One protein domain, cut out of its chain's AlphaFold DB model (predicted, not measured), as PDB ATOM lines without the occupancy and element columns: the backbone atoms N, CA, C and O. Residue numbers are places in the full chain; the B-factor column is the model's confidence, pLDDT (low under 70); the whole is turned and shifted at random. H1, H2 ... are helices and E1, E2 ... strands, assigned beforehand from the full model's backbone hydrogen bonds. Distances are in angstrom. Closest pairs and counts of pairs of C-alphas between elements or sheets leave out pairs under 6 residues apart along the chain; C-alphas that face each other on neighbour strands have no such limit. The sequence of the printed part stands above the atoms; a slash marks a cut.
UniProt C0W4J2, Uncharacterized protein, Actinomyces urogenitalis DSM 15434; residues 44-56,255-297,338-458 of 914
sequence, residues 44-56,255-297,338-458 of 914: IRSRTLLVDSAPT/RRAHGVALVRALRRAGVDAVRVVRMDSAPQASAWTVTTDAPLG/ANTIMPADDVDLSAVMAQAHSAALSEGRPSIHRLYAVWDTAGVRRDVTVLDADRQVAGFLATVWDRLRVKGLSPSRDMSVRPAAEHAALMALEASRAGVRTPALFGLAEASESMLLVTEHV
ATOM      1  N   ILE A  44     -12.646  15.616 -20.986       69.12
ATOM      2  CA  ILE A  44     -12.592  14.754 -19.803       69.12
ATOM      3  C   ILE A  44     -12.035  15.561 -18.625       69.12
ATOM      4  O   ILE A  44     -10.823  15.660 -18.431       69.12
ATOM      5  N   ARG A  45     -12.939  16.141 -17.830       80.44
ATOM      6  CA  ARG A  45     -12.606  16.823 -16.576       80.44
ATOM      7  C   ARG A  45     -12.287  15.787 -15.500       80.44
ATOM      8  O   ARG A  45     -13.174  15.024 -15.117       80.44
ATOM      9  N   SER A  46     -11.062  15.779 -14.979       84.25
ATOM     10  CA  SER A  46     -10.741  14.991 -13.787       84.25
ATOM     11  C   SER A  46     -11.146  15.739 -12.515       84.25
ATOM     12  O   SER A  46     -11.185  16.974 -12.476       84.25
ATOM     13  N   ARG A  47     -11.449  14.977 -11.461       90.88
ATOM     14  CA  ARG A  47     -11.710  15.484 -10.111       90.88
ATOM     15  C   ARG A  47     -10.759  14.793  -9.140       90.88
ATOM     16  O   ARG A  47     -10.801  13.575  -9.000       90.88
ATOM     17  N   THR A  48      -9.940  15.583  -8.460       91.88
ATOM     18  CA  THR A  48      -8.864  15.115  -7.583       91.88
ATOM     19  C   THR A  48      -9.077  15.652  -6.174       91.88
ATOM     20  O   THR A  48      -9.218  16.860  -5.988       91.88
ATOM     21  N   LEU A  49      -9.068  14.777  -5.169       92.94
ATOM     22  CA  LEU A  49      -8.968  15.177  -3.766       92.94
ATOM     23  C   LEU A  49      -7.495  15.451  -3.432       92.94
ATOM     24  O   LEU A  49      -6.688  14.524  -3.434       92.94
ATOM     25  N   LEU A  50      -7.150  16.705  -3.149       91.69
ATOM     26  CA  LEU A  50      -5.809  17.135  -2.754       91.69
ATOM     27  C   LEU A  50      -5.766  17.446  -1.254       91.69
ATOM     28  O   LEU A  50      -6.572  18.236  -0.774       91.69
ATOM     29  N   VAL A  51      -4.779  16.896  -0.546       90.12
ATOM     30  CA  VAL A  51      -4.417  17.275   0.827       90.12
ATOM     31  C   VAL A  51      -2.971  17.780   0.838       90.12
ATOM     32  O   VAL A  51      -2.035  17.021   0.588       90.12
ATOM     33  N   ASP A  52      -2.796  19.075   1.101       88.56
ATOM     34  CA  ASP A  52      -1.515  19.809   1.138       88.56
ATOM     35  C   ASP A  52      -1.639  20.985   2.136       88.56
ATOM     36  O   ASP A  52      -2.718  21.249   2.668       88.56
ATOM     37  N   SER A  53      -0.559  21.718   2.406       83.69
ATOM     38  CA  SER A  53      -0.625  23.008   3.105       83.69
ATOM     39  C   SER A  53      -1.060  24.127   2.160       83.69
ATOM     40  O   SER A  53      -0.578  24.189   1.028       83.69
ATOM     41  N   ALA A  54      -1.883  25.063   2.637       75.75
ATOM     42  CA  ALA A  54      -2.232  26.254   1.863       75.75
ATOM     43  C   ALA A  54      -0.968  27.073   1.497       75.75
ATOM     44  O   ALA A  54      -0.040  27.153   2.311       75.75
ATOM     45  N   PRO A  55      -0.903  27.708   0.308       73.62
ATOM     46  CA  PRO A  55       0.248  28.515  -0.084       73.62
ATOM     47  C   PRO A  55       0.387  29.732   0.841       73.62
ATOM     48  O   PRO A  55      -0.499  30.584   0.926       73.62
ATOM     49  N   THR A  56       1.518  29.820   1.540       76.50
ATOM     50  CA  THR A  56       1.845  30.909   2.475       76.50
ATOM     51  C   THR A  56       3.003  31.745   1.937       76.50
ATOM     52  O   THR A  56       3.779  31.288   1.104       76.50
ATOM     53  N   ARG A 255       5.630  30.251  -5.345       74.88
ATOM     54  CA  ARG A 255       5.531  29.918  -6.779       74.88
ATOM     55  C   ARG A 255       5.781  28.442  -7.073       74.88
ATOM     56  O   ARG A 255       5.935  28.047  -8.229       74.88
ATOM     57  N   ARG A 256       5.869  27.621  -6.034       82.12
ATOM     58  CA  ARG A 256       5.901  26.167  -6.158       82.12
ATOM     59  C   ARG A 256       4.613  25.634  -6.778       82.12
ATOM     60  O   ARG A 256       3.554  26.255  -6.688       82.12
ATOM     61  N   ALA A 257       4.679  24.432  -7.344       84.62
ATOM     62  CA  ALA A 257       3.480  23.718  -7.767       84.62
ATOM     63  C   ALA A 257       2.591  23.374  -6.553       84.62
ATOM     64  O   ALA A 257       2.994  22.591  -5.690       84.62
ATOM     65  N   HIS A 258       1.380  23.939  -6.519       84.88
ATOM     66  CA  HIS A 258       0.308  23.671  -5.551       84.88
ATOM     67  C   HIS A 258      -1.055  23.628  -6.263       84.88
ATOM     68  O   HIS A 258      -1.201  24.157  -7.370       84.88
ATOM     69  N   GLY A 259      -2.068  23.029  -5.630       87.38
ATOM     70  CA  GLY A 259      -3.454  23.064  -6.114       87.38
ATOM     71  C   GLY A 259      -3.608  22.576  -7.559       87.38
ATOM     72  O   GLY A 259      -3.059  21.543  -7.944       87.38
ATOM     73  N   VAL A 260      -4.307  23.369  -8.377       87.75
ATOM     74  CA  VAL A 260      -4.494  23.134  -9.822       87.75
ATOM     75  C   VAL A 260      -3.163  22.908 -10.553       87.75
ATOM     76  O   VAL A 260      -3.085  22.029 -11.407       87.75
ATOM     77  N   ALA A 261      -2.098  23.648 -10.219       87.56
ATOM     78  CA  ALA A 261      -0.803  23.502 -10.890       87.56
ATOM     79  C   ALA A 261      -0.137  22.149 -10.586       87.56
ATOM     80  O   ALA A 261       0.437  21.541 -11.486       87.56
ATOM     81  N   LEU A 262      -0.267  21.650  -9.350       90.75
ATOM     82  CA  LEU A 262       0.241  20.334  -8.953       90.75
ATOM     83  C   LEU A 262      -0.536  19.200  -9.645       90.75
ATOM     84  O   LEU A 262       0.071  18.294 -10.206       90.75
ATOM     85  N   VAL A 263      -1.871  19.275  -9.677       91.12
ATOM     86  CA  VAL A 263      -2.715  18.248 -10.321       91.12
ATOM     87  C   VAL A 263      -2.528  18.232 -11.845       91.12
ATOM     88  O   VAL A 263      -2.403  17.160 -12.438       91.12
ATOM     89  N   ARG A 264      -2.403  19.402 -12.487       90.56
ATOM     90  CA  ARG A 264      -2.017  19.499 -13.907       90.56
ATOM     91  C   ARG A 264      -0.639  18.884 -14.172       90.56
ATOM     92  O   ARG A 264      -0.462  18.230 -15.195       90.56
ATOM     93  N   ALA A 265       0.325  19.061 -13.267       90.31
ATOM     94  CA  ALA A 265       1.653  18.465 -13.394       90.31
ATOM     95  C   ALA A 265       1.623  16.931 -13.274       90.31
ATOM     96  O   ALA A 265       2.251  16.251 -14.081       90.31
ATOM     97  N   LEU A 266       0.837  16.374 -12.348       92.56
ATOM     98  CA  LEU A 266       0.617  14.923 -12.259       92.56
ATOM     99  C   LEU A 266       0.035  14.358 -13.564       92.56
ATOM    100  O   LEU A 266       0.535  13.355 -14.074       92.56
ATOM    101  N   ARG A 267      -0.939  15.052 -14.168       91.69
ATOM    102  CA  ARG A 267      -1.518  14.654 -15.462       91.69
ATOM    103  C   ARG A 267      -0.516  14.769 -16.616       91.69
ATOM    104  O   ARG A 267      -0.435  13.836 -17.412       91.69
ATOM    105  N   ARG A 268       0.327  15.813 -16.660       90.06
ATOM    106  CA  ARG A 268       1.484  15.906 -17.589       90.06
ATOM    107  C   ARG A 268       2.460  14.732 -17.421       90.06
ATOM    108  O   ARG A 268       2.946  14.211 -18.419       90.06
ATOM    109  N   ALA A 269       2.699  14.283 -16.187       90.88
ATOM    110  CA  ALA A 269       3.512  13.105 -15.861       90.88
ATOM    111  C   ALA A 269       2.800  11.755 -16.110       90.88
ATOM    112  O   ALA A 269       3.331  10.711 -15.737       90.88
ATOM    113  N   GLY A 270       1.608  11.751 -16.721       90.06
ATOM    114  CA  GLY A 270       0.868  10.538 -17.080       90.06
ATOM    115  C   GLY A 270      -0.038   9.967 -15.985       90.06
ATOM    116  O   GLY A 270      -0.581   8.881 -16.171       90.06
ATOM    117  N   VAL A 271      -0.230  10.664 -14.858       91.31
ATOM    118  CA  VAL A 271      -1.051  10.192 -13.727       91.31
ATOM    119  C   VAL A 271      -2.389  10.929 -13.669       91.31
ATOM    120  O   VAL A 271      -2.441  12.117 -13.344       91.31
ATOM    121  N   ASP A 272      -3.490  10.214 -13.910       92.19
ATOM    122  CA  ASP A 272      -4.834  10.723 -13.619       92.19
ATOM    123  C   ASP A 272      -5.176  10.504 -12.140       92.19
ATOM    124  O   ASP A 272      -5.711   9.466 -11.749       92.19
ATOM    125  N   ALA A 273      -4.775  11.453 -11.295       91.75
ATOM    126  CA  ALA A 273      -4.902  11.341  -9.848       91.75
ATOM    127  C   ALA A 273      -6.349  11.557  -9.367       91.75
ATOM    128  O   ALA A 273      -6.908  12.644  -9.517       91.75
ATOM    129  N   VAL A 274      -6.920  10.565  -8.679       93.00
ATOM    130  CA  VAL A 274      -8.185  10.703  -7.931       93.00
ATOM    131  C   VAL A 274      -7.924  11.261  -6.531       93.00
ATOM    132  O   VAL A 274      -8.725  12.037  -6.006       93.00
ATOM    133  N   ARG A 275      -6.785  10.908  -5.921       93.00
ATOM    134  CA  ARG A 275      -6.388  11.383  -4.591       93.00
ATOM    135  C   ARG A 275      -4.889  11.677  -4.536       93.00
ATOM    136  O   ARG A 275      -4.093  10.880  -5.017       93.00
ATOM    137  N   VAL A 276      -4.523  12.798  -3.922       92.81
ATOM    138  CA  VAL A 276      -3.148  13.272  -3.700       92.81
ATOM    139  C   VAL A 276      -3.042  13.701  -2.239       92.81
ATOM    140  O   VAL A 276      -3.769  14.596  -1.820       92.81
ATOM    141  N   VAL A 277      -2.163  13.079  -1.455       91.19
ATOM    142  CA  VAL A 277      -2.016  13.364  -0.018       91.19
ATOM    143  C   VAL A 277      -0.554  13.584   0.316       91.19
ATOM    144  O   VAL A 277       0.281  12.720   0.060       91.19
ATOM    145  N   ARG A 278      -0.239  14.738   0.900       88.38
ATOM    146  CA  ARG A 278       1.116  15.057   1.345       88.38
ATOM    147  C   ARG A 278       1.537  14.195   2.537       88.38
ATOM    148  O   ARG A 278       0.774  14.020   3.484       88.38
ATOM    149  N   MET A 279       2.757  13.673   2.468       82.56
ATOM    150  CA  MET A 279       3.349  12.753   3.440       82.56
ATOM    151  C   MET A 279       4.328  13.444   4.398       82.56
ATOM    152  O   MET A 279       4.466  12.995   5.530       82.56
ATOM    153  N   ASP A 280       5.002  14.521   3.975       76.00
ATOM    154  CA  ASP A 280       5.902  15.281   4.852       76.00
ATOM    155  C   ASP A 280       5.140  16.192   5.833       76.00
ATOM    156  O   ASP A 280       4.022  16.633   5.557       76.00
ATOM    157  N   SER A 281       5.758  16.486   6.984       69.38
ATOM    158  CA  SER A 281       5.164  17.223   8.110       69.38
ATOM    159  C   SER A 281       4.570  18.587   7.725       69.38
ATOM    160  O   SER A 281       5.252  19.615   7.723       69.38
ATOM    161  N   ALA A 282       3.261  18.600   7.467       71.44
ATOM    162  CA  ALA A 282       2.482  19.765   7.062       71.44
ATOM    163  C   ALA A 282       1.486  20.184   8.173       71.44
ATOM    164  O   ALA A 282       0.311  19.824   8.112       71.44
ATOM    165  N   PRO A 283       1.896  20.986   9.179       66.56
ATOM    166  CA  PRO A 283       1.068  21.337  10.348       66.56
ATOM    167  C   PRO A 283      -0.121  22.279  10.052       66.56
ATOM    168  O   PRO A 283      -0.772  22.763  10.973       66.56
ATOM    169  N   GLN A 284      -0.381  22.575   8.776       77.25
ATOM    170  CA  GLN A 284      -1.534  23.332   8.273       77.25
ATOM    171  C   GLN A 284      -2.103  22.657   7.010       77.25
ATOM    172  O   GLN A 284      -2.483  23.328   6.048       77.25
ATOM    173  N   ALA A 285      -2.086  21.320   6.977       82.75
ATOM    174  CA  ALA A 285      -2.719  20.545   5.918       82.75
ATOM    175  C   ALA A 285      -4.241  20.768   5.913       82.75
ATOM    176  O   ALA A 285      -4.880  20.790   6.962       82.75
ATOM    177  N   SER A 286      -4.814  20.936   4.725       86.62
ATOM    178  CA  SER A 286      -6.263  21.030   4.500       86.62
ATOM    179  C   SER A 286      -6.638  20.282   3.220       86.62
ATOM    180  O   SER A 286      -5.771  19.984   2.397       86.62
ATOM    181  N   ALA A 287      -7.912  19.910   3.091       89.12
ATOM    182  CA  ALA A 287      -8.422  19.143   1.962       89.12
ATOM    183  C   ALA A 287      -9.123  20.055   0.943       89.12
ATOM    184  O   ALA A 287      -9.902  20.934   1.314       89.12
ATOM    185  N   TRP A 288      -8.894  19.801  -0.346       89.00
ATOM    186  CA  TRP A 288      -9.581  20.472  -1.448       89.00
ATOM    187  C   TRP A 288     -10.029  19.489  -2.527       89.00
ATOM    188  O   TRP A 288      -9.287  18.588  -2.919       89.00
ATOM    189  N   THR A 289     -11.203  19.737  -3.101       91.31
ATOM    190  CA  THR A 289     -11.534  19.253  -4.441       91.31
ATOM    191  C   THR A 289     -10.842  20.155  -5.463       91.31
ATOM    192  O   THR A 289     -11.127  21.351  -5.530       91.31
ATOM    193  N   VAL A 290      -9.980  19.579  -6.297       90.06
ATOM    194  CA  VAL A 290      -9.452  20.198  -7.519       90.06
ATOM    195  C   VAL A 290     -10.179  19.600  -8.722       90.06
ATOM    196  O   VAL A 290     -10.363  18.385  -8.790       90.06
ATOM    197  N   THR A 291     -10.567  20.429  -9.689       89.25
ATOM    198  CA  THR A 291     -10.997  19.974 -11.020       89.25
ATOM    199  C   THR A 291     -10.077  20.535 -12.096       89.25
ATOM    200  O   THR A 291      -9.558  21.645 -11.964       89.25
ATOM    201  N   THR A 292      -9.837  19.763 -13.157       87.69
ATOM    202  CA  THR A 292      -9.038  20.215 -14.303       87.69
ATOM    203  C   THR A 292      -9.448  19.509 -15.591       87.69
ATOM    204  O   THR A 292      -9.823  18.339 -15.589       87.69
ATOM    205  N   ASP A 293      -9.373  20.245 -16.694       85.44
ATOM    206  CA  ASP A 293      -9.578  19.809 -18.075       85.44
ATOM    207  C   ASP A 293      -8.279  19.398 -18.791       85.44
ATOM    208  O   ASP A 293      -8.329  18.916 -19.922       85.44
ATOM    209  N   ALA A 294      -7.117  19.601 -18.159       82.94
ATOM    210  CA  ALA A 294      -5.828  19.380 -18.799       82.94
ATOM    211  C   ALA A 294      -5.697  17.920 -19.279       82.94
ATOM    212  O   ALA A 294      -6.020  17.008 -18.516       82.94
ATOM    213  N   PRO A 295      -5.219  17.659 -20.506       84.00
ATOM    214  CA  PRO A 295      -5.038  16.303 -21.019       84.00
ATOM    215  C   PRO A 295      -3.956  15.523 -20.253       84.00
ATOM    216  O   PRO A 295      -3.143  16.089 -19.520       84.00
ATOM    217  N   LEU A 296      -3.963  14.202 -20.436       86.62
ATOM    218  CA  LEU A 296      -2.946  13.299 -19.903       86.62
ATOM    219  C   LEU A 296      -1.696  13.322 -20.804       86.62
ATOM    220  O   LEU A 296      -1.814  13.254 -22.028       86.62
ATOM    221  N   GLY A 297      -0.509  13.388 -20.203       83.88
ATOM    222  CA  GLY A 297       0.768  13.486 -20.914       83.88
ATOM    223  C   GLY A 297       1.072  14.880 -21.483       83.88
ATOM    224  O   GLY A 297       0.317  15.841 -21.316       83.88
ATOM    225  N   ALA A 338     -12.809  26.182 -16.426       62.12
ATOM    226  CA  ALA A 338     -12.656  24.733 -16.584       62.12
ATOM    227  C   ALA A 338     -11.676  24.081 -15.580       62.12
ATOM    228  O   ALA A 338     -11.422  22.878 -15.640       62.12
ATOM    229  N   ASN A 339     -11.105  24.875 -14.670       79.56
ATOM    230  CA  ASN A 339     -10.198  24.439 -13.616       79.56
ATOM    231  C   ASN A 339     -10.557  25.160 -12.314       79.56
ATOM    232  O   ASN A 339     -10.326  26.362 -12.197       79.56
ATOM    233  N   THR A 340     -11.076  24.433 -11.328       84.75
ATOM    234  CA  THR A 340     -11.462  25.003 -10.030       84.75
ATOM    235  C   THR A 340     -10.736  24.327  -8.873       84.75
ATOM    236  O   THR A 340     -10.282  23.187  -8.973       84.75
ATOM    237  N   ILE A 341     -10.633  25.037  -7.750       85.44
ATOM    238  CA  ILE A 341     -10.226  24.481  -6.461       85.44
ATOM    239  C   ILE A 341     -11.200  24.973  -5.388       85.44
ATOM    240  O   ILE A 341     -11.470  26.168  -5.289       85.44
ATOM    241  N   MET A 342     -11.752  24.045  -4.611       87.81
ATOM    242  CA  MET A 342     -12.733  24.305  -3.554       87.81
ATOM    243  C   MET A 342     -12.354  23.513  -2.297       87.81
ATOM    244  O   MET A 342     -11.860  22.394  -2.448       87.81
ATOM    245  N   PRO A 343     -12.573  24.036  -1.075       86.12
ATOM    246  CA  PRO A 343     -12.434  23.252   0.155       86.12
ATOM    247  C   PRO A 343     -13.254  21.956   0.112       86.12
ATOM    248  O   PRO A 343     -14.301  21.898  -0.535       86.12
ATOM    249  N   ALA A 344     -12.754  20.918   0.776       85.88
ATOM    250  CA  ALA A 344     -13.419  19.629   0.951       85.88
ATOM    251  C   ALA A 344     -13.589  19.355   2.453       85.88
ATOM    252  O   ALA A 344     -12.939  18.483   3.031       85.88
ATOM    253  N   ASP A 345     -14.428  20.178   3.086       79.75
ATOM    254  CA  ASP A 345     -14.671  20.182   4.537       79.75
ATOM    255  C   ASP A 345     -15.460  18.941   5.020       79.75
ATOM    256  O   ASP A 345     -15.651  18.739   6.217       79.75
ATOM    257  N   ASP A 346     -15.914  18.099   4.085       80.69
ATOM    258  CA  ASP A 346     -16.621  16.831   4.277       80.69
ATOM    259  C   ASP A 346     -15.690  15.612   4.459       80.69
ATOM    260  O   ASP A 346     -16.162  14.493   4.674       80.69
ATOM    261  N   VAL A 347     -14.370  15.806   4.384       82.62
ATOM    262  CA  VAL A 347     -13.365  14.731   4.403       82.62
ATOM    263  C   VAL A 347     -12.717  14.575   5.783       82.62
ATOM    264  O   VAL A 347     -12.136  15.520   6.314       82.62
ATOM    265  N   ASP A 348     -12.697  13.348   6.321       84.56
ATOM    266  CA  ASP A 348     -11.844  13.003   7.470       84.56
ATOM    267  C   ASP A 348     -10.363  13.034   7.063       84.56
ATOM    268  O   ASP A 348      -9.774  12.061   6.577       84.56
ATOM    269  N   LEU A 349      -9.760  14.200   7.276       80.88
ATOM    270  CA  LEU A 349      -8.364  14.477   6.981       80.88
ATOM    271  C   LEU A 349      -7.408  13.602   7.812       80.88
ATOM    272  O   LEU A 349      -6.326  13.274   7.330       80.88
ATOM    273  N   SER A 350      -7.810  13.164   9.012       78.88
ATOM    274  CA  SER A 350      -6.981  12.307   9.869       78.88
ATOM    275  C   SER A 350      -6.877  10.885   9.314       78.88
ATOM    276  O   SER A 350      -5.768  10.370   9.156       78.88
ATOM    277  N   ALA A 351      -8.000  10.292   8.899       81.44
ATOM    278  CA  ALA A 351      -8.023   8.982   8.252       81.44
ATOM    279  C   ALA A 351      -7.313   9.000   6.887       81.44
ATOM    280  O   ALA A 351      -6.570   8.073   6.554       81.44
ATOM    281  N   VAL A 352      -7.487  10.072   6.105       82.25
ATOM    282  CA  VAL A 352      -6.829  10.227   4.797       82.25
ATOM    283  C   VAL A 352      -5.311  10.398   4.933       82.25
ATOM    284  O   VAL A 352      -4.572   9.785   4.161       82.25
ATOM    285  N   MET A 353      -4.824  11.162   5.920       80.69
ATOM    286  CA  MET A 353      -3.386  11.250   6.198       80.69
ATOM    287  C   MET A 353      -2.823   9.927   6.732       80.69
ATOM    288  O   MET A 353      -1.772   9.498   6.261       80.69
ATOM    289  N   ALA A 354      -3.532   9.232   7.627       77.94
ATOM    290  CA  ALA A 354      -3.114   7.920   8.126       77.94
ATOM    291  C   ALA A 354      -2.999   6.862   7.009       77.94
ATOM    292  O   ALA A 354      -2.083   6.047   7.036       77.94
ATOM    293  N   GLN A 355      -3.869   6.903   5.990       79.62
ATOM    294  CA  GLN A 355      -3.788   6.011   4.823       79.62
ATOM    295  C   GLN A 355      -2.615   6.342   3.873       79.62
ATOM    296  O   GLN A 355      -2.154   5.476   3.126       79.62
ATOM    297  N   ALA A 356      -2.138   7.590   3.865       75.81
ATOM    298  CA  ALA A 356      -0.994   8.023   3.059       75.81
ATOM    299  C   ALA A 356       0.355   7.810   3.754       75.81
ATOM    300  O   ALA A 356       1.362   7.550   3.084       75.81
ATOM    301  N   HIS A 357       0.362   7.926   5.082       71.00
ATOM    302  CA  HIS A 357       1.548   7.855   5.914       71.00
ATOM    303  C   HIS A 357       2.325   6.542   5.721       71.00
ATOM    304  O   HIS A 357       1.764   5.463   5.545       71.00
ATOM    305  N   SER A 358       3.647   6.661   5.748       66.62
ATOM    306  CA  SER A 358       4.606   5.561   5.761       66.62
ATOM    307  C   SER A 358       5.805   6.084   6.537       66.62
ATOM    308  O   SER A 358       6.429   7.052   6.092       66.62
ATOM    309  N   ALA A 359       6.082   5.502   7.706       59.47
ATOM    310  CA  ALA A 359       7.112   5.999   8.618       59.47
ATOM    311  C   ALA A 359       8.471   6.084   7.903       59.47
ATOM    312  O   ALA A 359       9.012   7.179   7.746       59.47
ATOM    313  N   ALA A 360       8.866   4.995   7.239       56.03
ATOM    314  CA  ALA A 360      10.046   4.909   6.382       56.03
ATOM    315  C   ALA A 360      10.207   6.032   5.344       56.03
ATOM    316  O   ALA A 360      11.331   6.374   4.974       56.03
ATOM    317  N   LEU A 361       9.106   6.605   4.847       60.28
ATOM    318  CA  LEU A 361       9.088   7.663   3.832       60.28
ATOM    319  C   LEU A 361       8.805   9.066   4.405       60.28
ATOM    320  O   LEU A 361       8.843  10.031   3.645       60.28
ATOM    321  N   SER A 362       8.530   9.221   5.706       57.53
ATOM    322  CA  SER A 362       8.086  10.510   6.276       57.53
ATOM    323  C   SER A 362       8.556  10.835   7.700       57.53
ATOM    324  O   SER A 362       8.773  12.012   7.990       57.53
ATOM    325  N   GLU A 363       8.774   9.851   8.573       48.94
ATOM    326  CA  GLU A 363       9.384  10.073   9.889       48.94
ATOM    327  C   GLU A 363      10.917  10.112   9.784       48.94
ATOM    328  O   GLU A 363      11.515   9.633   8.822       48.94
ATOM    329  N   GLY A 364      11.575  10.792  10.731       43.62
ATOM    330  CA  GLY A 364      13.038  10.953  10.782       43.62
ATOM    331  C   GLY A 364      13.682  11.786   9.655       43.62
ATOM    332  O   GLY A 364      14.739  12.378   9.872       43.62
ATOM    333  N   ARG A 365      13.060  11.887   8.472       51.22
ATOM    334  CA  ARG A 365      13.588  12.556   7.271       51.22
ATOM    335  C   ARG A 365      13.477  14.089   7.347       51.22
ATOM    336  O   ARG A 365      12.375  14.624   7.222       51.22
ATOM    337  N   PRO A 366      14.588  14.850   7.386       46.47
ATOM    338  CA  PRO A 366      14.577  16.269   7.031       46.47
ATOM    339  C   PRO A 366      14.518  16.419   5.499       46.47
ATOM    340  O   PRO A 366      15.489  16.848   4.870       46.47
ATOM    341  N   SER A 367      13.405  16.019   4.872       52.50
ATOM    342  CA  SER A 367      13.306  15.976   3.410       52.50
ATOM    343  C   SER A 367      13.446  17.377   2.797       52.50
ATOM    344  O   SER A 367      12.691  18.315   3.080       52.50
ATOM    345  N   ILE A 368      14.432  17.529   1.908       60.75
ATOM    346  CA  ILE A 368      14.603  18.757   1.117       60.75
ATOM    347  C   ILE A 368      13.394  18.931   0.181       60.75
ATOM    348  O   ILE A 368      12.960  20.055  -0.071       60.75
ATOM    349  N   HIS A 369      12.797  17.825  -0.256       76.12
ATOM    350  CA  HIS A 369      11.673  17.748  -1.187       76.12
ATOM    351  C   HIS A 369      10.335  17.569  -0.454       76.12
ATOM    352  O   HIS A 369      10.308  17.083   0.682       76.12
ATOM    353  N   ARG A 370       9.230  17.962  -1.098       86.06
ATOM    354  CA  ARG A 370       7.869  17.614  -0.651       86.06
ATOM    355  C   ARG A 370       7.519  16.224  -1.175       86.06
ATOM    356  O   ARG A 370       7.898  15.897  -2.300       86.06
ATOM    357  N   LEU A 371       6.808  15.427  -0.383       87.38
ATOM    358  CA  LEU A 371       6.474  14.038  -0.713       87.38
ATOM    359  C   LEU A 371       4.955  13.853  -0.710       87.38
ATOM    360  O   LEU A 371       4.289  14.305   0.219       87.38
ATOM    361  N   TYR A 372       4.406  13.191  -1.727       90.31
ATOM    362  CA  TYR A 372       2.966  12.954  -1.858       90.31
ATOM    363  C   TYR A 372       2.667  11.497  -2.230       90.31
ATOM    364  O   TYR A 372       3.232  10.975  -3.186       90.31
ATOM    365  N   ALA A 373       1.709  10.882  -1.538       91.94
ATOM    366  CA  ALA A 373       1.063   9.647  -1.968       91.94
ATOM    367  C   ALA A 373      -0.038   9.990  -2.981       91.94
ATOM    368  O   ALA A 373      -0.884  10.853  -2.715       91.94
ATOM    369  N   VAL A 374      -0.044   9.327  -4.135       93.62
ATOM    370  CA  VAL A 374      -0.985   9.591  -5.231       93.62
ATOM    371  C   VAL A 374      -1.662   8.301  -5.672       93.62
ATOM    372  O   VAL A 374      -0.992   7.345  -6.043       93.62
ATOM    373  N   TRP A 375      -2.993   8.290  -5.682       94.00
ATOM    374  CA  TRP A 375      -3.803   7.194  -6.217       94.00
ATOM    375  C   TRP A 375      -4.413   7.613  -7.550       94.00
ATOM    376  O   TRP A 375      -5.051   8.669  -7.635       94.00
ATOM    377  N   ASP A 376      -4.225   6.785  -8.574       92.00
ATOM    378  CA  ASP A 376      -4.821   6.998  -9.893       92.00
ATOM    379  C   ASP A 376      -6.273   6.491  -9.994       92.00
ATOM    380  O   ASP A 376      -6.848   5.958  -9.041       92.00
ATOM    381  N   THR A 377      -6.877   6.655 -11.171       88.31
ATOM    382  CA  THR A 377      -8.223   6.155 -11.508       88.31
ATOM    383  C   THR A 377      -8.359   4.628 -11.508       88.31
ATOM    384  O   THR A 377      -9.485   4.138 -11.462       88.31
ATOM    385  N   ALA A 378      -7.256   3.873 -11.508       88.62
ATOM    386  CA  ALA A 378      -7.242   2.420 -11.327       88.62
ATOM    387  C   ALA A 378      -7.047   2.004  -9.851       88.62
ATOM    388  O   ALA A 378      -7.061   0.813  -9.540       88.62
ATOM    389  N   GLY A 379      -6.875   2.965  -8.935       87.06
ATOM    390  CA  GLY A 379      -6.613   2.732  -7.514       87.06
ATOM    391  C   GLY A 379      -5.149   2.423  -7.179       87.06
ATOM    392  O   GLY A 379      -4.842   2.132  -6.023       87.06
ATOM    393  N   VAL A 380      -4.235   2.503  -8.150       90.81
ATOM    394  CA  VAL A 380      -2.809   2.209  -7.959       90.81
ATOM    395  C   VAL A 380      -2.137   3.381  -7.247       90.81
ATOM    396  O   VAL A 380      -2.137   4.509  -7.754       90.81
ATOM    397  N   ARG A 381      -1.525   3.110  -6.086       91.31
ATOM    398  CA  ARG A 381      -0.675   4.080  -5.384       91.31
ATOM    399  C   ARG A 381       0.671   4.223  -6.105       91.31
ATOM    400  O   ARG A 381       1.337   3.237  -6.401       91.31
ATOM    401  N   ARG A 382       1.077   5.468  -6.322       92.56
ATOM    402  CA  ARG A 382       2.433   5.911  -6.668       92.56
ATOM    403  C   ARG A 382       2.876   6.929  -5.627       92.56
ATOM    404  O   ARG A 382       2.034   7.636  -5.069       92.56
ATOM    405  N   ASP A 383       4.174   7.027  -5.391       91.12
ATOM    406  CA  ASP A 383       4.736   8.091  -4.562       91.12
ATOM    407  C   ASP A 383       5.358   9.162  -5.476       91.12
ATOM    408  O   ASP A 383       5.844   8.872  -6.573       91.12
ATOM    409  N   VAL A 384       5.265  10.429  -5.066       91.38
ATOM    410  CA  VAL A 384       5.663  11.580  -5.886       91.38
ATOM    411  C   VAL A 384       6.556  12.523  -5.094       91.38
ATOM    412  O   VAL A 384       6.140  13.110  -4.092       91.38
ATOM    413  N   THR A 385       7.773  12.710  -5.600       89.56
ATOM    414  CA  THR A 385       8.795  13.589  -5.028       89.56
ATOM    415  C   THR A 385       8.815  14.911  -5.780       89.56
ATOM    416  O   THR A 385       9.013  14.940  -6.996       89.56
ATOM    417  N   VAL A 386       8.625  16.019  -5.060       88.88
ATOM    418  CA  VAL A 386       8.562  17.367  -5.640       88.88
ATOM    419  C   VAL A 386       9.744  18.210  -5.168       88.88
ATOM    420  O   VAL A 386       9.866  18.555  -3.987       88.88
ATOM    421  N   LEU A 387      10.627  18.543  -6.109       84.56
ATOM    422  CA  LEU A 387      11.802  19.380  -5.895       84.56
ATOM    423  C   LEU A 387      11.424  20.853  -6.116       84.56
ATOM    424  O   LEU A 387      10.812  21.184  -7.128       84.56
ATOM    425  N   ASP A 388      11.821  21.739  -5.195       80.94
ATOM    426  CA  ASP A 388      11.485  23.172  -5.208       80.94
ATOM    427  C   ASP A 388      12.747  24.053  -5.242       80.94
ATOM    428  O   ASP A 388      13.660  23.860  -4.431       80.94
ATOM    429  N   ALA A 389      12.766  25.078  -6.103       69.50
ATOM    430  CA  ALA A 389      13.936  25.943  -6.321       69.50
ATOM    431  C   ALA A 389      14.506  26.583  -5.041       69.50
ATOM    432  O   ALA A 389      15.699  26.453  -4.753       69.50
ATOM    433  N   ASP A 390      13.648  27.209  -4.231       61.69
ATOM    434  CA  ASP A 390      14.026  27.979  -3.035       61.69
ATOM    435  C   ASP A 390      14.868  27.196  -2.016       61.69
ATOM    436  O   ASP A 390      15.625  27.786  -1.243       61.69
ATOM    437  N   ARG A 391      14.699  25.867  -1.961       62.28
ATOM    438  CA  ARG A 391      15.395  25.002  -0.997       62.28
ATOM    439  C   ARG A 391      16.783  24.585  -1.491       62.28
ATOM    440  O   ARG A 391      17.691  24.398  -0.680       62.28
ATOM    441  N   GLN A 392      16.986  24.509  -2.806       62.94
ATOM    442  CA  GLN A 392      18.242  24.052  -3.407       62.94
ATOM    443  C   GLN A 392      19.381  25.079  -3.253       62.94
ATOM    444  O   GLN A 392      20.543  24.693  -3.154       62.94
ATOM    445  N   VAL A 393      19.064  26.373  -3.108       57.34
ATOM    446  CA  VAL A 393      20.049  27.452  -2.870       57.34
ATOM    447  C   VAL A 393      20.803  27.281  -1.538       57.34
ATOM    448  O   VAL A 393      22.009  27.523  -1.464       57.34
ATOM    449  N   ALA A 394      20.132  26.795  -0.488       55.97
ATOM    450  CA  ALA A 394      20.787  26.476   0.785       55.97
ATOM    451  C   ALA A 394      21.720  25.254   0.651       55.97
ATOM    452  O   ALA A 394      22.857  25.277   1.131       55.97
ATOM    453  N   GLY A 395      21.270  24.222  -0.075       57.44
ATOM    454  CA  GLY A 395      22.086  23.054  -0.424       57.44
ATOM    455  C   GLY A 395      23.309  23.410  -1.277       57.44
ATOM    456  O   GLY A 395      24.389  22.859  -1.061       57.44
ATOM    457  N   PHE A 396      23.184  24.382  -2.186       63.00
ATOM    458  CA  PHE A 396      24.289  24.916  -2.984       63.00
ATOM    459  C   PHE A 396      25.380  25.549  -2.108       63.00
ATOM    460  O   PHE A 396      26.548  25.198  -2.271       63.00
ATOM    461  N   LEU A 397      25.032  26.412  -1.143       60.47
ATOM    462  CA  LEU A 397      26.028  27.020  -0.246       60.47
ATOM    463  C   LEU A 397      26.780  25.970   0.583       60.47
ATOM    464  O   LEU A 397      28.010  26.025   0.661       60.47
ATOM    465  N   ALA A 398      26.068  24.987   1.145       61.09
ATOM    466  CA  ALA A 398      26.690  23.863   1.846       61.09
ATOM    467  C   ALA A 398      27.622  23.064   0.913       61.09
ATOM    468  O   ALA A 398      28.772  22.796   1.253       61.09
ATOM    469  N   THR A 399      27.170  22.778  -0.311       61.41
ATOM    470  CA  THR A 399      27.940  22.036  -1.318       61.41
ATOM    471  C   THR A 399      29.193  22.796  -1.769       61.41
ATOM    472  O   THR A 399      30.252  22.189  -1.913       61.41
ATOM    473  N   VAL A 400      29.132  24.118  -1.956       60.31
ATOM    474  CA  VAL A 400      30.306  24.953  -2.276       60.31
ATOM    475  C   VAL A 400      31.282  24.999  -1.100       60.31
ATOM    476  O   VAL A 400      32.486  24.839  -1.302       60.31
ATOM    477  N   TRP A 401      30.781  25.156   0.128       62.44
ATOM    478  CA  TRP A 401      31.600  25.136   1.339       62.44
ATOM    479  C   TRP A 401      32.328  23.799   1.519       62.44
ATOM    480  O   TRP A 401      33.545  23.775   1.725       62.44
ATOM    481  N   ASP A 402      31.629  22.677   1.346       60.75
ATOM    482  CA  ASP A 402      32.240  21.356   1.437       60.75
ATOM    483  C   ASP A 402      33.121  21.029   0.224       60.75
ATOM    484  O   ASP A 402      34.130  20.350   0.397       60.75
ATOM    485  N   ARG A 403      32.863  21.567  -0.980       63.38
ATOM    486  CA  ARG A 403      33.820  21.512  -2.110       63.38
ATOM    487  C   ARG A 403      35.099  22.303  -1.804       63.38
ATOM    488  O   ARG A 403      36.189  21.849  -2.150       63.38
ATOM    489  N   LEU A 404      35.021  23.456  -1.139       57.53
ATOM    490  CA  LEU A 404      36.203  24.222  -0.715       57.53
ATOM    491  C   LEU A 404      36.987  23.499   0.394       57.53
ATOM    492  O   LEU A 404      38.221  23.489   0.391       57.53
ATOM    493  N   ARG A 405      36.275  22.868   1.332       61.38
ATOM    494  CA  ARG A 405      36.835  22.242   2.535       61.38
ATOM    495  C   ARG A 405      37.349  20.817   2.319       61.38
ATOM    496  O   ARG A 405      38.358  20.455   2.927       61.38
ATOM    497  N   VAL A 406      36.686  20.012   1.490       60.22
ATOM    498  CA  VAL A 406      36.866  18.553   1.385       60.22
ATOM    499  C   VAL A 406      37.400  18.167  -0.001       60.22
ATOM    500  O   VAL A 406      36.998  18.716  -1.026       60.22
ATOM    501  N   LYS A 407      38.351  17.229  -0.063       60.38
ATOM    502  CA  LYS A 407      38.934  16.738  -1.317       60.38
ATOM    503  C   LYS A 407      38.167  15.511  -1.816       60.38
ATOM    504  O   LYS A 407      38.315  14.433  -1.256       60.38
ATOM    505  N   GLY A 408      37.433  15.671  -2.915       53.66
ATOM    506  CA  GLY A 408      36.950  14.558  -3.745       53.66
ATOM    507  C   GLY A 408      35.704  13.818  -3.257       53.66
ATOM    508  O   GLY A 408      35.274  12.911  -3.951       53.66
ATOM    509  N   LEU A 409      35.115  14.188  -2.112       54.56
ATOM    510  CA  LEU A 409      33.913  13.521  -1.580       54.56
ATOM    511  C   LEU A 409      32.608  14.295  -1.797       54.56
ATOM    512  O   LEU A 409      31.534  13.700  -1.785       54.56
ATOM    513  N   SER A 410      32.686  15.613  -1.984       56.09
ATOM    514  CA  SER A 410      31.523  16.504  -2.038       56.09
ATOM    515  C   SER A 410      30.572  16.112  -3.183       56.09
ATOM    516  O   SER A 410      31.048  16.016  -4.320       56.09
ATOM    517  N   PRO A 411      29.263  15.913  -2.932       56.47
ATOM    518  CA  PRO A 411      28.302  15.559  -3.971       56.47
ATOM    519  C   PRO A 411      28.302  16.512  -5.171       56.47
ATOM    520  O   PRO A 411      28.454  17.737  -5.045       56.47
ATOM    521  N   SER A 412      28.057  15.946  -6.346       55.62
ATOM    522  CA  SER A 412      27.751  16.650  -7.592       55.62
ATOM    523  C   SER A 412      26.305  17.163  -7.618       55.62
ATOM    524  O   SER A 412      25.674  17.135  -8.659       55.62
ATOM    525  N   ARG A 413      25.780  17.670  -6.487       60.12
ATOM    526  CA  ARG A 413      24.460  18.319  -6.455       60.12
ATOM    527  C   ARG A 413      24.429  19.471  -7.461       60.12
ATOM    528  O   ARG A 413      25.315  20.340  -7.440       60.12
ATOM    529  N   ASP A 414      23.432  19.423  -8.337       56.12
ATOM    530  CA  ASP A 414      23.309  20.304  -9.490       56.12
ATOM    531  C   ASP A 414      22.856  21.715  -9.134       56.12
ATOM    532  O   ASP A 414      22.227  21.980  -8.106       56.12
ATOM    533  N   MET A 415      23.184  22.648 -10.027       57.50
ATOM    534  CA  MET A 415      22.999  24.084  -9.812       57.50
ATOM    535  C   MET A 415      21.553  24.569 -10.012       57.50
ATOM    536  O   MET A 415      21.283  25.750  -9.807       57.50
ATOM    537  N   SER A 416      20.626  23.702 -10.432       68.69
ATOM    538  CA  SER A 416      19.209  24.045 -10.614       68.69
ATOM    539  C   SER A 416      18.300  22.810 -10.580       68.69
ATOM    540  O   SER A 416      18.767  21.682 -10.750       68.69
ATOM    541  N   VAL A 417      17.004  23.036 -10.339       77.00
ATOM    542  CA  VAL A 417      16.004  21.989 -10.045       77.00
ATOM    543  C   VAL A 417      15.834  20.990 -11.184       77.00
ATOM    544  O   VAL A 417      15.778  19.792 -10.936       77.00
ATOM    545  N   ARG A 418      15.772  21.479 -12.428       84.19
ATOM    546  CA  ARG A 418      15.584  20.645 -13.618       84.19
ATOM    547  C   ARG A 418      16.743  19.645 -13.799       84.19
ATOM    548  O   ARG A 418      16.452  18.460 -13.719       84.19
ATOM    549  N   PRO A 419      18.021  20.063 -13.915       83.56
ATOM    550  CA  PRO A 419      19.149  19.131 -13.937       83.56
ATOM    551  C   PRO A 419      19.194  18.171 -12.744       83.56
ATOM    552  O   PRO A 419      19.461  16.998 -12.947       83.56
ATOM    553  N   ALA A 420      18.857  18.611 -11.523       81.00
ATOM    554  CA  ALA A 420      18.802  17.705 -10.369       81.00
ATOM    555  C   ALA A 420      17.692  16.640 -10.495       81.00
ATOM    556  O   ALA A 420      17.900  15.486 -10.131       81.00
ATOM    557  N   ALA A 421      16.526  17.008 -11.034       85.56
ATOM    558  CA  ALA A 421      15.432  16.086 -11.331       85.56
ATOM    559  C   ALA A 421      15.779  15.130 -12.490       85.56
ATOM    560  O   ALA A 421      15.490  13.938 -12.409       85.56
ATOM    561  N   GLU A 422      16.433  15.637 -13.538       88.94
ATOM    562  CA  GLU A 422      16.928  14.869 -14.689       88.94
ATOM    563  C   GLU A 422      18.043  13.888 -14.271       88.94
ATOM    564  O   GLU A 422      18.024  12.731 -14.688       88.94
ATOM    565  N   HIS A 423      18.962  14.298 -13.387       88.12
ATOM    566  CA  HIS A 423      20.011  13.451 -12.806       88.12
ATOM    567  C   HIS A 423      19.437  12.378 -11.878       88.12
ATOM    568  O   HIS A 423      19.751  11.203 -12.047       88.12
ATOM    569  N   ALA A 424      18.543  12.738 -10.950       87.00
ATOM    570  CA  ALA A 424      17.881  11.771 -10.071       87.00
ATOM    571  C   ALA A 424      17.073  10.725 -10.867       87.00
ATOM    572  O   ALA A 424      17.133   9.533 -10.564       87.00
ATOM    573  N   ALA A 425      16.376  11.154 -11.926       90.50
ATOM    574  CA  ALA A 425      15.685  10.266 -12.856       90.50
ATOM    575  C   ALA A 425      16.649   9.335 -13.610       90.50
ATOM    576  O   ALA A 425      16.412   8.129 -13.672       90.50
ATOM    577  N   LEU A 426      17.749   9.868 -14.151       92.38
ATOM    578  CA  LEU A 426      18.764   9.090 -14.865       92.38
ATOM    579  C   LEU A 426      19.449   8.068 -13.946       92.38
ATOM    580  O   LEU A 426      19.621   6.916 -14.341       92.38
ATOM    581  N   MET A 427      19.784   8.454 -12.711       91.69
ATOM    582  CA  MET A 427      20.339   7.547 -11.704       91.69
ATOM    583  C   MET A 427      19.357   6.424 -11.346       91.69
ATOM    584  O   MET A 427      19.771   5.269 -11.300       91.69
ATOM    585  N   ALA A 428      18.071   6.728 -11.138       90.81
ATOM    586  CA  ALA A 428      17.052   5.718 -10.842       90.81
ATOM    587  C   ALA A 428      16.837   4.741 -12.015       90.81
ATOM    588  O   ALA A 428      16.744   3.531 -11.804       90.81
ATOM    589  N   LEU A 429      16.817   5.247 -13.255       93.25
ATOM    590  CA  LEU A 429      16.692   4.431 -14.465       93.25
ATOM    591  C   LEU A 429      17.907   3.511 -14.670       93.25
ATOM    592  O   LEU A 429      17.727   2.319 -14.912       93.25
ATOM    593  N   GLU A 430      19.136   4.020 -14.535       94.56
ATOM    594  CA  GLU A 430      20.346   3.194 -14.667       94.56
ATOM    595  C   GLU A 430      20.524   2.218 -13.491       94.56
ATOM    596  O   GLU A 430      20.965   1.090 -13.702       94.56
ATOM    597  N   ALA A 431      20.122   2.579 -12.266       93.88
ATOM    598  CA  ALA A 431      20.122   1.657 -11.127       93.88
ATOM    599  C   ALA A 431      19.109   0.511 -11.322       93.88
ATOM    600  O   ALA A 431      19.469  -0.658 -11.167       93.88
ATOM    601  N   SER A 432      17.882   0.821 -11.756       92.88
ATOM    602  CA  SER A 432      16.869  -0.184 -12.114       92.88
ATOM    603  C   SER A 432      17.364  -1.102 -13.243       92.88
ATOM    604  O   SER A 432      17.323  -2.330 -13.127       92.88
ATOM    605  N   ARG A 433      17.957  -0.523 -14.297       94.19
ATOM    606  CA  ARG A 433      18.585  -1.241 -15.421       94.19
ATOM    607  C   ARG A 433      19.759  -2.132 -14.997       94.19
ATOM    608  O   ARG A 433      19.950  -3.198 -15.579       94.19
ATOM    609  N   ALA A 434      20.520  -1.732 -13.980       94.38
ATOM    610  CA  ALA A 434      21.582  -2.528 -13.363       94.38
ATOM    611  C   ALA A 434      21.057  -3.680 -12.476       94.38
ATOM    612  O   ALA A 434      21.848  -4.404 -11.868       94.38
ATOM    613  N   GLY A 435      19.735  -3.857 -12.370       93.94
ATOM    614  CA  GLY A 435      19.113  -4.850 -11.499       93.94
ATOM    615  C   GLY A 435      19.203  -4.494 -10.013       93.94
ATOM    616  O   GLY A 435      19.056  -5.384  -9.170       93.94
ATOM    617  N   VAL A 436      19.463  -3.227  -9.681       95.62
ATOM    618  CA  VAL A 436      19.341  -2.711  -8.315       95.62
ATOM    619  C   VAL A 436      17.863  -2.467  -8.028       95.62
ATOM    620  O   VAL A 436      17.157  -1.867  -8.837       95.62
ATOM    621  N   ARG A 437      17.384  -2.911  -6.866       94.94
ATOM    622  CA  ARG A 437      16.023  -2.611  -6.404       94.94
ATOM    623  C   ARG A 437      15.926  -1.140  -6.012       94.94
ATOM    624  O   ARG A 437      16.408  -0.745  -4.955       94.94
ATOM    625  N   THR A 438      15.313  -0.347  -6.876       93.31
ATOM    626  CA  THR A 438      14.959   1.061  -6.673       93.31
ATOM    627  C   THR A 438      13.590   1.284  -7.317       93.31
ATOM    628  O   THR A 438      13.333   0.651  -8.344       93.31
ATOM    629  N   PRO A 439      12.725   2.161  -6.775       91.38
ATOM    630  CA  PRO A 439      11.420   2.436  -7.362       91.38
ATOM    631  C   PRO A 439      11.517   2.840  -8.836       91.38
ATOM    632  O   PRO A 439      12.206   3.805  -9.181       91.38
ATOM    633  N   ALA A 440      10.813   2.112  -9.700       90.56
ATOM    634  CA  ALA A 440      10.692   2.415 -11.115       90.56
ATOM    635  C   ALA A 440      10.107   3.821 -11.326       90.56
ATOM    636  O   ALA A 440       9.056   4.177 -10.778       90.56
ATOM    637  N   LEU A 441      10.786   4.624 -12.149       92.38
ATOM    638  CA  LEU A 441      10.328   5.951 -12.546       92.38
ATOM    639  C   LEU A 441       9.181   5.823 -13.557       92.38
ATOM    640  O   LEU A 441       9.371   5.324 -14.665       92.38
ATOM    641  N   PHE A 442       7.999   6.310 -13.186       90.69
ATOM    642  CA  PHE A 442       6.799   6.290 -14.023       90.69
ATOM    643  C   PHE A 442       6.686   7.537 -14.912       90.69
ATOM    644  O   PHE A 442       6.240   7.440 -16.054       90.69
ATOM    645  N   GLY A 443       7.085   8.714 -14.414       90.19
ATOM    646  CA  GLY A 443       6.917   9.966 -15.155       90.19
ATOM    647  C   GLY A 443       7.590  11.189 -14.532       90.19
ATOM    648  O   GLY A 443       7.968  11.194 -13.360       90.19
ATOM    649  N   LEU A 444       7.721  12.241 -15.347       91.62
ATOM    650  CA  LEU A 444       8.379  13.510 -15.021       91.62
ATOM    651  C   LEU A 444       7.523  14.702 -15.473       91.62
ATOM    652  O   LEU A 444       7.084  14.752 -16.626       91.62
ATOM    653  N   ALA A 445       7.347  15.697 -14.602       91.31
ATOM    654  CA  ALA A 445       6.688  16.954 -14.963       91.31
ATOM    655  C   ALA A 445       7.348  18.197 -14.364       91.31
ATOM    656  O   ALA A 445       7.775  18.204 -13.214       91.31
ATOM    657  N   GLU A 446       7.356  19.278 -15.139       88.62
ATOM    658  CA  GLU A 446       7.670  20.629 -14.673       88.62
ATOM    659  C   GLU A 446       6.369  21.417 -14.455       88.62
ATOM    660  O   GLU A 446       5.438  21.352 -15.273       88.62
ATOM    661  N   ALA A 447       6.307  22.174 -13.358       86.00
ATOM    662  CA  ALA A 447       5.267  23.171 -13.135       86.00
ATOM    663  C   ALA A 447       5.757  24.310 -12.231       86.00
ATOM    664  O   ALA A 447       6.100  24.109 -11.066       86.00
ATOM    665  N   SER A 448       5.680  25.539 -12.750       81.25
ATOM    666  CA  SER A 448       6.097  26.761 -12.046       81.25
ATOM    667  C   SER A 448       7.561  26.672 -11.573       81.25
ATOM    668  O   SER A 448       8.431  26.419 -12.398       81.25
ATOM    669  N   GLU A 449       7.869  26.872 -10.286       80.06
ATOM    670  CA  GLU A 449       9.242  26.762  -9.748       80.06
ATOM    671  C   GLU A 449       9.530  25.379  -9.098       80.06
ATOM    672  O   GLU A 449      10.395  25.267  -8.221       80.06
ATOM    673  N   SER A 450       8.820  24.325  -9.541       86.69
ATOM    674  CA  SER A 450       8.937  22.938  -9.053       86.69
ATOM    675  C   SER A 450       9.076  21.884 -10.172       86.69
ATOM    676  O   SER A 450       8.464  22.001 -11.236       86.69
ATOM    677  N   MET A 451       9.802  20.797  -9.880       89.50
ATOM    678  CA  MET A 451       9.862  19.561 -10.686       89.50
ATOM    679  C   MET A 451       9.234  18.392  -9.918       89.50
ATOM    680  O   MET A 451       9.467  18.261  -8.718       89.50
ATOM    681  N   LEU A 452       8.480  17.533 -10.602       91.75
ATOM    682  CA  LEU A 452       7.847  16.328 -10.063       91.75
ATOM    683  C   LEU A 452       8.504  15.074 -10.653       91.75
ATOM    684  O   LEU A 452       8.554  14.928 -11.877       91.75
ATOM    685  N   LEU A 453       8.920  14.149  -9.787       91.44
ATOM    686  CA  LEU A 453       9.245  12.760 -10.121       91.44
ATOM    687  C   LEU A 453       8.117  11.869  -9.603       91.44
ATOM    688  O   LEU A 453       7.801  11.920  -8.416       91.44
ATOM    689  N   VAL A 454       7.534  11.047 -10.473       93.31
ATOM    690  CA  VAL A 454       6.553  10.019 -10.102       93.31
ATOM    691  C   VAL A 454       7.243   8.659 -10.128       93.31
ATOM    692  O   VAL A 454       7.744   8.259 -11.180       93.31
ATOM    693  N   THR A 455       7.225   7.927  -9.017       92.25
ATOM    694  CA  THR A 455       7.742   6.552  -8.926       92.25
ATOM    695  C   THR A 455       6.651   5.568  -8.513       92.25
ATOM    696  O   THR A 455       5.588   5.955  -8.025       92.25
ATOM    697  N   GLU A 456       6.900   4.272  -8.687       91.56
ATOM    698  CA  GLU A 456       6.104   3.247  -8.003       91.56
ATOM    699  C   GLU A 456       6.187   3.387  -6.469       91.56
ATOM    700  O   GLU A 456       7.100   4.024  -5.933       91.56
ATOM    701  N   HIS A 457       5.208   2.814  -5.767       89.94
ATOM    702  CA  HIS A 457       5.156   2.782  -4.306       89.94
ATOM    703  C   HIS A 457       5.692   1.445  -3.776       89.94
ATOM    704  O   HIS A 457       5.198   0.386  -4.163       89.94
ATOM    705  N   VAL A 458       6.655   1.491  -2.850       88.38
ATOM    706  CA  VAL A 458       7.181   0.290  -2.179       88.38
ATOM    707  C   VAL A 458       6.220  -0.127  -1.064       88.38
ATOM    708  O   VAL A 458       6.144   0.505  -0.008       88.38
TER     709      VAL A 458
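What this domain is: This is residues 44 to 56, 255 to 297 and 338 to 458 of the 914 residues of an uncharacterized protein of Actinomyces urogenitalis DSM 15434 (UniProt C0W4J2). A twisted sheet of eight strands, curled like part of a barrel, wraps round one helix, H1; H2 and H5 pack over its other face. H4 runs away from this body as an arm that makes the length, and residues 404 to 409 at its tip stick out before the chain folds back to H5. The printed part has 177 residues, with five named helices and eight named strands in the order E1 H1 E2 E3 E4 H2 H3 E5 E6 H4 H5 E7 E8. The sheet is mixed, in the order E4 E3 E1 E2 E5 E6 E8 E7, and the class is mixed, helices and strands. The whole is compact by its radius of gyration of the C-alphas, 16.9 A, yet elongated, spanning 55 by 36 by 31 A.

Where its parts are: E1, residues 46 to 53, begins at C-alpha 46 (-10.741, 14.991, -13.787) and is 21.3 A long. H1 is residues 259 to 268, E2 273 to 278, E3 285 to 292 with 21.2 A, and E4 341 to 343. H2 is residues 349 to 356, H3 359 to 362, E5 370 to 376, and E6 381 to 388 with 22.6 A. H4, residues 389 to 405, is 24.8 A long and ends at C-alpha 405 (36.835, 22.242, 2.535). H5, residues 417 to 433, is 24.0 A long. E7 is residues 441 to 447, and E8, residues 450 to 456, ends at C-alpha 456 (6.104, 3.247, -8.003).

How they stand to each other: E1 and E2 are parallel, with N 51 and O 276 2.8 A apart; the other neighbour pairs are antiparallel. Within hydrogen-bond range are, for instance, N 342 and O 289 of E4 and E3 at 2.9 A, N 288 and O 50 of E3 and E1 at 2.8 A, and N 373 and O 277 of E2 and E5 at 2.8 A. So are N 385 and O 453 of E6 and E8 at 2.9 A. E5 and E6 form a hairpin, with N 374 and O 382 2.8 A apart, as do E7 and E8, with N 452 and O 445 2.8 A apart. The sheet curls round H1, whose closest C-alphas to E7 are Ala 265 and Ala 445, 5.5 A apart. There are three layers, helices on both faces of the sheet: H2 and H5 on one, H1 on the other. H2, at a height over the sheet of 8.5 A, only just lies over E1 and E2, with 3 C-alphas on each, and runs across the strands. H5, at a height of 9.8 A, lies over E8 and runs along the strands, at 5 degrees to E8 on the local plane; the closest C-alphas, of Arg 418 and Met 451, are 6.5 A apart. H3 only grazes the sheet, with residues 361 to 362. H4 is not on the sheet; it is close to H5 but not clearly touching, about perpendicular at 76 degrees, with the C-alphas of Ala 389 and Val 417 closest at 5.8 A. E6, H4 and H5, and E7 form a split strand-helix-strand unit, two strands that run the same way with E8 between them, and its crossover is right-handed. Every O i to N i+4 pair is within hydrogen-bond range in H1, H2 and H5, against 10 of 13 in H4; H3 is too short for such a pair.

The domain as a whole: The C-alphas farthest apart, of Asp 346 and Lys 407, are 55.8 A apart. Residues 57 to 254 and 298 to 337 are not printed; the C-alphas across these cuts are 10.0 A and 18.0 A apart. Of the links printed whole, that from H4 to H5 is long. Mean pLDDT of the printed part is 80.4; it is under 70 in 43 residues, among them 358 to 368 and 389 to 416.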